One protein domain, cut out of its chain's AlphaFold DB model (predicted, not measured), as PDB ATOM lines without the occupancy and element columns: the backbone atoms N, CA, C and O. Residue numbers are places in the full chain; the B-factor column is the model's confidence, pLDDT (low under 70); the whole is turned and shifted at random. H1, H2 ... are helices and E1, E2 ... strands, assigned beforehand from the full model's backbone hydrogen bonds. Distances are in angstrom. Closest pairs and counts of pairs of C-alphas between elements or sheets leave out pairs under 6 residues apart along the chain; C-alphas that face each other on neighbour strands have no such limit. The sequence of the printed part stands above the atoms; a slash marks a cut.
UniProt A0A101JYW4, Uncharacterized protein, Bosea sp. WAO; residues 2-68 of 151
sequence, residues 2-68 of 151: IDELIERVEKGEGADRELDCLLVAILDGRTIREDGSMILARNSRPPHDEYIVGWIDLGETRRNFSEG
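AT A GLANCE: This is residues 2 to 68 of the 151 residues of an uncharacterized protein of Bosea sp. WAO (UniProt A0A101JYW4). A twisted sheet of four strands has helix H2 over one face, in two layers, and H1 folds back along H2, off the sheet. The 67 printed residues run H1, H2, E1, E2, E3, E4, mixed helices and strands; the sheet, E1 - E2 - E3 - E4, is a meander, each strand the antiparallel neighbour of the one before. The whole is compact, radius of gyration of the C-alphas 12.1 A, spanning 39 by 25 by 14 A.

IN THESE COORDINATES: Find C-alpha 2 at (175.862, 218.465, 142.170); from there H1 runs to residue 11. H2, residues 16 to 27, spans 16.5 A. Next come E1, 30 to 35, E2, 38 to 43, E3, 50 to 57, 20.5 A long, and E4, 64 to 67, ending at (190.652, 210.043, 152.300).

HOW THE PARTS SIT: H1 and H2, a hairpin, touch, closest at the C-alphas of Ile 2 and Ile 26, 7.0 A. In both, every O i to N i+4 pair is within hydrogen-bond range. H2 is on the sheet at a height of 8.6 A. Across the strand hairpins, look for N 33 and O 40, 3.0 A, N 41 and O 51, 2.9 A, and N 55 and O 66, 2.8 A.

THE WHOLE: The C-alphas farthest apart, Pro 46 and Thr 61, are 39.3 A apart. The printed part has no cut and no long link; residues 60 to 61 have pLDDT under 70.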
ATOM      1  N   ILE A   2     174.946 217.886 143.176       89.19
ATOM      2  CA  ILE A   2     175.862 218.465 142.170       89.19
ATOM      3  C   ILE A   2     175.900 220.004 142.219       89.19
ATOM      4  O   ILE A   2     176.975 220.581 142.118       89.19
ATOM      5  N   ASP A   3     174.763 220.658 142.482       91.00
ATOM      6  CA  ASP A   3     174.686 222.124 142.628       91.00
ATOM      7  C   ASP A   3     175.530 222.656 143.789       91.00
ATOM      8  O   ASP A   3     176.279 223.614 143.636       91.00
ATOM      9  N   GLU A   4     175.458 221.984 144.935       91.56
ATOM     10  CA  GLU A   4     176.254 222.321 146.117       91.56
ATOM     11  C   GLU A   4     177.755 222.124 145.855       91.56
ATOM     12  O   GLU A   4     178.578 222.935 146.276       91.56
ATOM     13  N   LEU A   5     178.129 221.079 145.104       92.69
ATOM     14  CA  LEU A   5     179.519 220.872 144.705       92.69
ATOM     15  C   LEU A   5     180.010 221.986 143.770       92.69
ATOM     16  O   LEU A   5     181.120 222.480 143.962       92.69
ATOM     17  N   ILE A   6     179.196 222.400 142.791       94.19
ATOM     18  CA  ILE A   6     179.517 223.521 141.892       94.19
ATOM     19  C   ILE A   6     179.793 224.786 142.709       94.19
ATOM     20  O   ILE A   6     180.825 225.428 142.517       94.19
ATOM     21  N   GLU A   7     178.909 225.109 143.653       94.25
ATOM     22  CA  GLU A   7     179.041 226.289 144.506       94.25
ATOM     23  C   GLU A   7     180.335 226.257 145.334       94.25
ATOM     24  O   GLU A   7     181.089 227.233 145.349       94.25
ATOM     25  N   ARG A   8     180.647 225.118 145.964       94.06
ATOM     26  CA  ARG A   8     181.885 224.941 146.742       94.06
ATOM     27  C   ARG A   8     183.142 225.076 145.881       94.06
ATOM     28  O   ARG A   8     184.115 225.709 146.299       94.06
ATOM     29  N   VAL A   9     183.131 224.499 144.677       94.25
ATOM     30  CA  VAL A   9     184.253 224.588 143.733       94.25
ATOM     31  C   VAL A   9     184.520 226.046 143.360       94.25
ATOM     32  O   VAL A   9     185.669 226.482 143.463       94.25
ATOM     33  N   GLU A  10     183.484 226.809 143.004       93.12
ATOM     34  CA  GLU A  10     183.620 228.215 142.609       93.12
ATOM     35  C   GLU A  10     184.077 229.117 143.752       93.12
ATOM     36  O   GLU A  10     185.026 229.889 143.584       93.12
ATOM     37  N   LYS A  11     183.462 228.969 144.931       92.50
ATOM     38  CA  LYS A  11     183.799 229.761 146.122       92.50
ATOM     39  C   LYS A  11     185.200 229.490 146.665       92.50
ATOM     40  O   LYS A  11     185.682 230.249 147.500       92.50
ATOM     41  N   GLY A  12     185.868 228.428 146.216       87.81
ATOM     42  CA  GLY A  12     187.154 228.048 146.796       87.81
ATOM     43  C   GLY A  12     187.010 227.303 148.129       87.81
ATOM     44  O   GLY A  12     187.985 227.193 148.866       87.81
ATOM     45  N   GLU A  13     185.815 226.812 148.468       88.94
ATOM     46  CA  GLU A  13     185.496 226.290 149.800       88.94
ATOM     47  C   GLU A  13     185.751 224.786 149.925       88.94
ATOM     48  O   GLU A  13     185.390 223.990 149.057       88.94
ATOM     49  N   GLY A  14     186.316 224.380 151.063       85.25
ATOM     50  CA  GLY A  14     186.641 222.986 151.363       85.25
ATOM     51  C   GLY A  14     188.012 222.546 150.845       85.25
ATOM     52  O   GLY A  14     188.612 223.167 149.964       85.25
ATOM     53  N   ALA A  15     188.521 221.461 151.429       89.69
ATOM     54  CA  ALA A  15     189.801 220.889 151.037       89.69
ATOM     55  C   ALA A  15     189.720 220.314 149.615       89.69
ATOM     56  O   ALA A  15     188.785 219.583 149.299       89.69
ATOM     57  N   ASP A  16     190.732 220.588 148.785       92.38
ATOM     58  CA  ASP A  16     190.817 220.078 147.407       92.38
ATOM     59  C   ASP A  16     190.569 218.570 147.341       92.38
ATOM     60  O   ASP A  16     189.738 218.097 146.571       92.38
ATOM     61  N   ARG A  17     191.216 217.819 148.241       92.94
ATOM     62  CA  ARG A  17     191.084 216.363 148.269       92.94
ATOM     63  C   ARG A  17     189.671 215.896 148.597       92.94
ATOM     64  O   ARG A  17     189.221 214.912 148.022       92.94
ATOM     65  N   GLU A  18     188.983 216.594 149.497       93.81
ATOM     66  CA  GLU A  18     187.590 216.291 149.828       93.81
ATOM     67  C   GLU A  18     186.709 216.478 148.589       93.81
ATOM     68  O   GLU A  18     185.972 215.571 148.211       93.81
ATOM     69  N   LEU A  19     186.834 217.629 147.921       94.50
ATOM     70  CA  LEU A  19     186.062 217.953 146.720       94.50
ATOM     71  C   LEU A  19     186.314 216.955 145.588       94.50
ATOM     72  O   LEU A  19     185.361 216.500 144.960       94.50
ATOM     73  N   ASP A  20     187.572 216.582 145.359       95.31
ATOM     74  CA  ASP A  20     187.942 215.595 144.346       95.31
ATOM     75  C   ASP A  20     187.277 214.231 144.610       95.31
ATOM     76  O   ASP A  20     186.780 213.585 143.686       95.31
ATOM     77  N   CYS A  21     187.238 213.786 145.872       93.62
ATOM     78  CA  CYS A  21     186.632 212.502 146.233       93.62
ATOM     79  C   CYS A  21     185.102 212.540 146.113       93.62
ATOM     80  O   CYS A  21     184.490 211.594 145.610       93.62
ATOM     81  N   LEU A  22     184.486 213.648 146.535       93.50
ATOM     82  CA  LEU A  22     183.050 213.884 146.374       93.50
ATOM     83  C   LEU A  22     182.650 213.913 144.896       93.50
ATOM     84  O   LEU A  22     181.629 213.329 144.529       93.50
ATOM     85  N   LEU A  23     183.468 214.542 144.048       94.06
ATOM     86  CA  LEU A  23     183.253 214.613 142.608       94.06
ATOM     87  C   LEU A  23     183.153 213.215 141.992       94.06
ATOM     88  O   LEU A  23     182.172 212.932 141.311       94.06
ATOM     89  N   VAL A  24     184.126 212.335 142.252       91.94
ATOM     90  CA  VAL A  24     184.122 210.967 141.704       91.94
ATOM     91  C   VAL A  24     182.848 210.222 142.095       91.94
ATOM     92  O   VAL A  24     182.167 209.672 141.235       91.94
ATOM     93  N   ALA A  25     182.472 210.271 143.373       91.25
ATOM     94  CA  ALA A  25     181.267 209.605 143.846       91.25
ATOM     95  C   ALA A  25     179.988 210.149 143.176       91.25
ATOM     96  O   ALA A  25     179.126 209.370 142.768       91.25
ATOM     97  N   ILE A  26     179.871 211.472 143.025       91.62
ATOM     98  CA  ILE A  26     178.717 212.107 142.372       91.62
ATOM     99  C   ILE A  26     178.647 211.723 140.888       91.62
ATOM    100  O   ILE A  26     177.571 211.374 140.404       91.62
ATOM    101  N   LEU A  27     179.777 211.733 140.176       89.69
ATOM    102  CA  LEU A  27     179.841 211.367 138.755       89.69
ATOM    103  C   LEU A  27     179.596 209.873 138.497       89.69
ATOM    104  O   LEU A  27     179.191 209.500 137.394       89.69
ATOM    105  N   ASP A  28     179.791 209.028 139.508       87.62
ATOM    106  CA  ASP A  28     179.409 207.612 139.490       87.62
ATOM    107  C   ASP A  28     177.921 207.390 139.832       87.62
ATOM    108  O   ASP A  28     177.459 206.250 139.930       87.62
ATOM    109  N   GLY A  29     177.141 208.462 140.009       86.69
ATOM    110  CA  GLY A  29     175.708 208.394 140.306       86.69
ATOM    111  C   GLY A  29     175.394 207.985 141.746       86.69
ATOM    112  O   GLY A  29     174.309 207.453 142.026       86.69
ATOM    113  N   ARG A  30     176.342 208.198 142.666       90.06
ATOM    114  CA  ARG A  30     176.190 207.863 144.083       90.06
ATOM    115  C   ARG A  30     175.634 209.041 144.867       90.06
ATOM    116  O   ARG A  30     175.901 210.207 144.579       90.06
ATOM    117  N   THR A  31     174.869 208.720 145.902       90.56
ATOM    118  CA  THR A  31     174.404 209.691 146.889       90.56
ATOM    119  C   THR A  31     175.416 209.811 148.010       90.56
ATOM    120  O   THR A  31     175.852 208.791 148.550       90.56
ATOM    121  N   ILE A  32     175.750 211.047 148.371       92.25
ATOM    122  CA  ILE A  32     176.639 211.352 149.489       92.25
ATOM    123  C   ILE A  32     175.818 211.633 150.739       92.25
ATOM    124  O   ILE A  32     174.818 212.349 150.682       92.25
ATOM    125  N   ARG A  33     176.267 211.097 151.871       91.81
ATOM    126  CA  ARG A  33     175.772 211.463 153.198       91.81
ATOM    127  C   ARG A  33     176.917 211.557 154.193       91.81
ATOM    128  O   ARG A  33     177.879 210.796 154.101       91.81
ATOM    129  N   GLU A  34     176.785 212.463 155.149       91.69
ATOM    130  CA  GLU A  34     177.653 212.513 156.322       91.69
ATOM    131  C   GLU A  34     177.000 211.704 157.453       91.69
ATOM    132  O   GLU A  34     175.809 211.863 157.725       91.69
ATOM    133  N   ASP A  35     177.763 210.808 158.077       90.25
ATOM    134  CA  ASP A  35     177.352 209.996 159.227       90.25
ATOM    135  C   ASP A  35     178.402 210.130 160.336       90.25
ATOM    136  O   ASP A  35     179.465 209.502 160.313       90.25
ATOM    137  N   GLY A  36     178.142 211.041 161.275       88.56
ATOM    138  CA  GLY A  36     179.111 211.432 162.296       88.56
ATOM    139  C   GLY A  36     180.371 212.038 161.672       88.56
ATOM    140  O   GLY A  36     180.313 213.085 161.037       88.56
ATOM    141  N   SER A  37     181.512 211.378 161.866       91.06
ATOM    142  CA  SER A  37     182.804 211.776 161.293       91.06
ATOM    143  C   SER A  37     183.096 211.131 159.937       91.06
ATOM    144  O   SER A  37     184.222 211.215 159.457       91.06
ATOM    145  N   MET A  38     182.135 210.450 159.312       91.56
ATOM    146  CA  MET A  38     182.339 209.740 158.048       91.56
ATOM    147  C   MET A  38     181.567 210.396 156.911       91.56
ATOM    148  O   MET A  38     180.419 210.800 157.076       91.56
ATOM    149  N   ILE A  39     182.174 210.427 155.726       93.25
ATOM    150  CA  ILE A  39     181.482 210.693 154.465       93.25
ATOM    151  C   ILE A  39     181.281 209.357 153.760       93.25
ATOM    152  O   ILE A  39     182.247 208.658 153.448       93.25
ATOM    153  N   LEU A  40     180.027 209.017 153.485       92.69
ATOM    154  CA  LEU A  40     179.635 207.772 152.836       92.69
ATOM    155  C   LEU A  40     179.090 208.058 151.438       92.69
ATOM    156  O   LEU A  40     178.286 208.975 151.251       92.69
ATOM    157  N   ALA A  41     179.499 207.244 150.466       92.06
ATOM    158  CA  ALA A  41     178.947 207.236 149.118       92.06
ATOM    159  C   ALA A  41     178.182 205.937 148.888       92.06
ATOM    160  O   ALA A  41     178.761 204.849 148.921       92.06
ATOM    161  N   ARG A  42     176.886 206.052 148.603       89.94
ATOM    162  CA  ARG A  42     176.005 204.909 148.357       89.94
ATOM    163  C   ARG A  42     175.502 204.898 146.926       89.94
ATOM    164  O   ARG A  42     175.037 205.916 146.415       89.94
ATOM    165  N   ASN A  43     175.559 203.738 146.288       83.56
ATOM    166  CA  ASN A  43     174.997 203.555 144.961       83.56
ATOM    167  C   ASN A  43     173.465 203.628 145.000       83.56
ATOM    168  O   ASN A  43     172.795 202.923 145.764       83.56
ATOM    169  N   SER A  44     172.908 204.486 144.151       74.44
ATOM    170  CA  SER A  44     171.461 204.612 143.973       74.44
ATOM    171  C   SER A  44     170.859 203.383 143.278       74.44
ATOM    172  O   SER A  44     169.675 203.100 143.451       74.44
ATOM    173  N   ARG A  45     171.671 202.610 142.545       75.25
ATOM    174  CA  ARG A  45     171.266 201.400 141.820       75.25
ATOM    175  C   ARG A  45     171.735 200.130 142.548       75.25
ATOM    176  O   ARG A  45     172.772 200.163 143.215       75.25
ATOM    177  N   PRO A  46     171.016 198.997 142.423       70.88
ATOM    178  CA  PRO A  46     171.499 197.702 142.900       70.88
ATOM    179  C   PRO A  46     172.913 197.409 142.355       70.88
ATOM    180  O   PRO A  46     173.148 197.650 141.170       70.88
ATOM    181  N   PRO A  47     173.854 196.908 143.179       76.19
ATOM    182  CA  PRO A  47     173.646 196.279 144.489       76.19
ATOM    183  C   PRO A  47     173.577 197.229 145.707       76.19
ATOM    184  O   PRO A  47     173.644 196.747 146.832       76.19
ATOM    185  N   HIS A  48     173.390 198.544 145.526       80.44
ATOM    186  CA  HIS A  48     173.348 199.535 146.617       80.44
ATOM    187  C   HIS A  48     174.601 199.527 147.498       80.44
ATOM    188  O   HIS A  48     174.522 199.788 148.702       80.44
ATOM    189  N   ASP A  49     175.745 199.221 146.892       85.50
ATOM    190  CA  ASP A  49     177.038 199.204 147.549       85.50
ATOM    191  C   ASP A  49     177.369 200.582 148.138       85.50
ATOM    192  O   ASP A  49     177.098 201.630 147.540       85.50
ATOM    193  N   GLU A  50     177.940 200.565 149.338       88.81
ATOM    194  CA  GLU A  50     178.344 201.749 150.085       88.81
ATOM    195  C   GLU A  50     179.832 201.653 150.410       88.81
ATOM    196  O   GLU A  50     180.328 200.582 150.766       88.81
ATOM    197  N   TYR A  51     180.545 202.770 150.285       88.88
ATOM    198  CA  TYR A  51     181.928 202.877 150.730       88.88
ATOM    199  C   TYR A  51     182.183 204.211 151.429       88.88
ATOM    200  O   TYR A  51     181.459 205.195 151.249       88.88
ATOM    201  N   ILE A  52     183.247 204.227 152.229       91.19
ATOM    202  CA  ILE A  52     183.712 205.414 152.939       91.19
ATOM    203  C   ILE A  52     184.536 206.261 151.972       91.19
ATOM    204  O   ILE A  52     185.607 205.841 151.537       91.19
ATOM    205  N   VAL A  53     184.037 207.453 151.646       92.56
ATOM    206  CA  VAL A  53     184.762 208.476 150.874       92.56
ATOM    207  C   VAL A  53     185.915 209.031 151.706       92.56
ATOM    208  O   VAL A  53     187.010 209.276 151.206       92.56
ATOM    209  N   GLY A  54     185.686 209.210 153.000       92.81
ATOM    210  CA  GLY A  54     186.714 209.640 153.927       92.81
ATOM    211  C   GLY A  54     186.149 210.006 155.284       92.81
ATOM    212  O   GLY A  54     184.959 209.828 155.552       92.81
ATOM    213  N   TRP A  55     187.028 210.529 156.122       91.75
ATOM    214  CA  TRP A  55     186.717 210.980 157.465       91.75
ATOM    215  C   TRP A  55     186.848 212.490 157.568       91.75
ATOM    216  O   TRP A  55     187.763 213.093 157.003       91.75
ATOM    217  N   ILE A  56     185.925 213.071 158.319       91.19
ATOM    218  CA  ILE A  56     185.907 214.466 158.707       91.19
ATOM    219  C   ILE A  56     186.302 214.539 160.174       91.19
ATOM    220  O   ILE A  56     185.599 214.032 161.048       91.19
ATOM    221  N   ASP A  57     187.399 215.226 160.439       87.31
ATOM    222  CA  ASP A  57     187.651 215.798 161.750       87.31
ATOM    223  C   ASP A  57     187.220 217.264 161.694       87.31
ATOM    224  O   ASP A  57     187.731 218.041 160.887       87.31
ATOM    225  N   LEU A  58     186.234 217.642 162.508       79.75
ATOM    226  CA  LEU A  58     185.732 219.017 162.530       79.75
ATOM    227  C   LEU A  58     186.817 220.006 162.979       79.75
ATOM    228  O   LEU A  58     186.750 221.176 162.596       79.75
ATOM    229  N   GLY A  59     187.816 219.531 163.733       74.12
ATOM    230  CA  GLY A  59     188.838 220.358 164.353       74.12
ATOM    231  C   GLY A  59     188.247 221.427 165.280       74.12
ATOM    232  O   GLY A  59     187.036 221.572 165.431       74.12
ATOM    233  N   GLU A  60     189.112 222.223 165.908       68.31
ATOM    234  CA  GLU A  60     188.659 223.394 166.680       68.31
ATOM    235  C   GLU A  60     188.418 224.624 165.791       68.31
ATOM    236  O   GLU A  60     187.634 225.503 166.136       68.31
ATOM    237  N   THR A  61     189.105 224.709 164.645       66.12
ATOM    238  CA  THR A  61     189.106 225.910 163.785       66.12
ATOM    239  C   THR A  61     188.848 225.628 162.310       66.12
ATOM    240  O   THR A  61     188.414 226.530 161.591       66.12
ATOM    241  N   ARG A  62     189.131 224.410 161.830       71.88
ATOM    242  CA  ARG A  62     188.963 224.016 160.427       71.88
ATOM    243  C   ARG A  62     188.638 222.534 160.309       71.88
ATOM    244  O   ARG A  62     189.266 221.709 160.966       71.88
ATOM    245  N   ARG A  63     187.736 222.242 159.372       82.31
ATOM    246  CA  ARG A  63     187.396 220.898 158.911       82.31
ATOM    247  C   ARG A  63     188.600 220.268 158.204       82.31
ATOM    248  O   ARG A  63     189.063 220.792 157.191       82.31
ATOM    249  N   ASN A  64     189.075 219.143 158.725       86.31
ATOM    250  CA  ASN A  64     190.131 218.325 158.145       86.31
ATOM    251  C   ASN A  64     189.514 217.093 157.482       86.31
ATOM    252  O   ASN A  64     188.671 216.417 158.070       86.31
ATOM    253  N   PHE A  65     189.964 216.787 156.267       91.50
ATOM    254  CA  PHE A  65     189.516 215.619 155.518       91.50
ATOM    255  C   PHE A  65     190.649 214.602 155.383       91.50
ATOM    256  O   PHE A  65     191.763 214.957 154.993       91.50
ATOM    257  N   SER A  66     190.342 213.338 155.664       90.75
ATOM    258  CA  SER A  66     191.221 212.194 155.412       90.75
ATOM    259  C   SER A  66     190.542 211.235 154.445       90.75
ATOM    260  O   SER A  66     189.429 210.788 154.699       90.75
ATOM    261  N   GLU A  67     191.204 210.917 153.337       90.19
ATOM    262  CA  GLU A  67     190.652 210.043 152.300       90.19
ATOM    263  C   GLU A  67     190.476 208.597 152.790       90.19
ATOM    264  O   GLU A  67     191.335 208.048 153.484       90.19
ATOM    265  N   GLY A  68     189.364 207.975 152.394       86.62
ATOM    266  CA  GLY A  68     189.071 206.572 152.653       86.62
ATOM    267  C   GLY A  68     190.021 205.623 151.922       86.62
ATOM    268  O   GLY A  68     190.280 205.775 150.734       86.62
TER     269      GLY A  68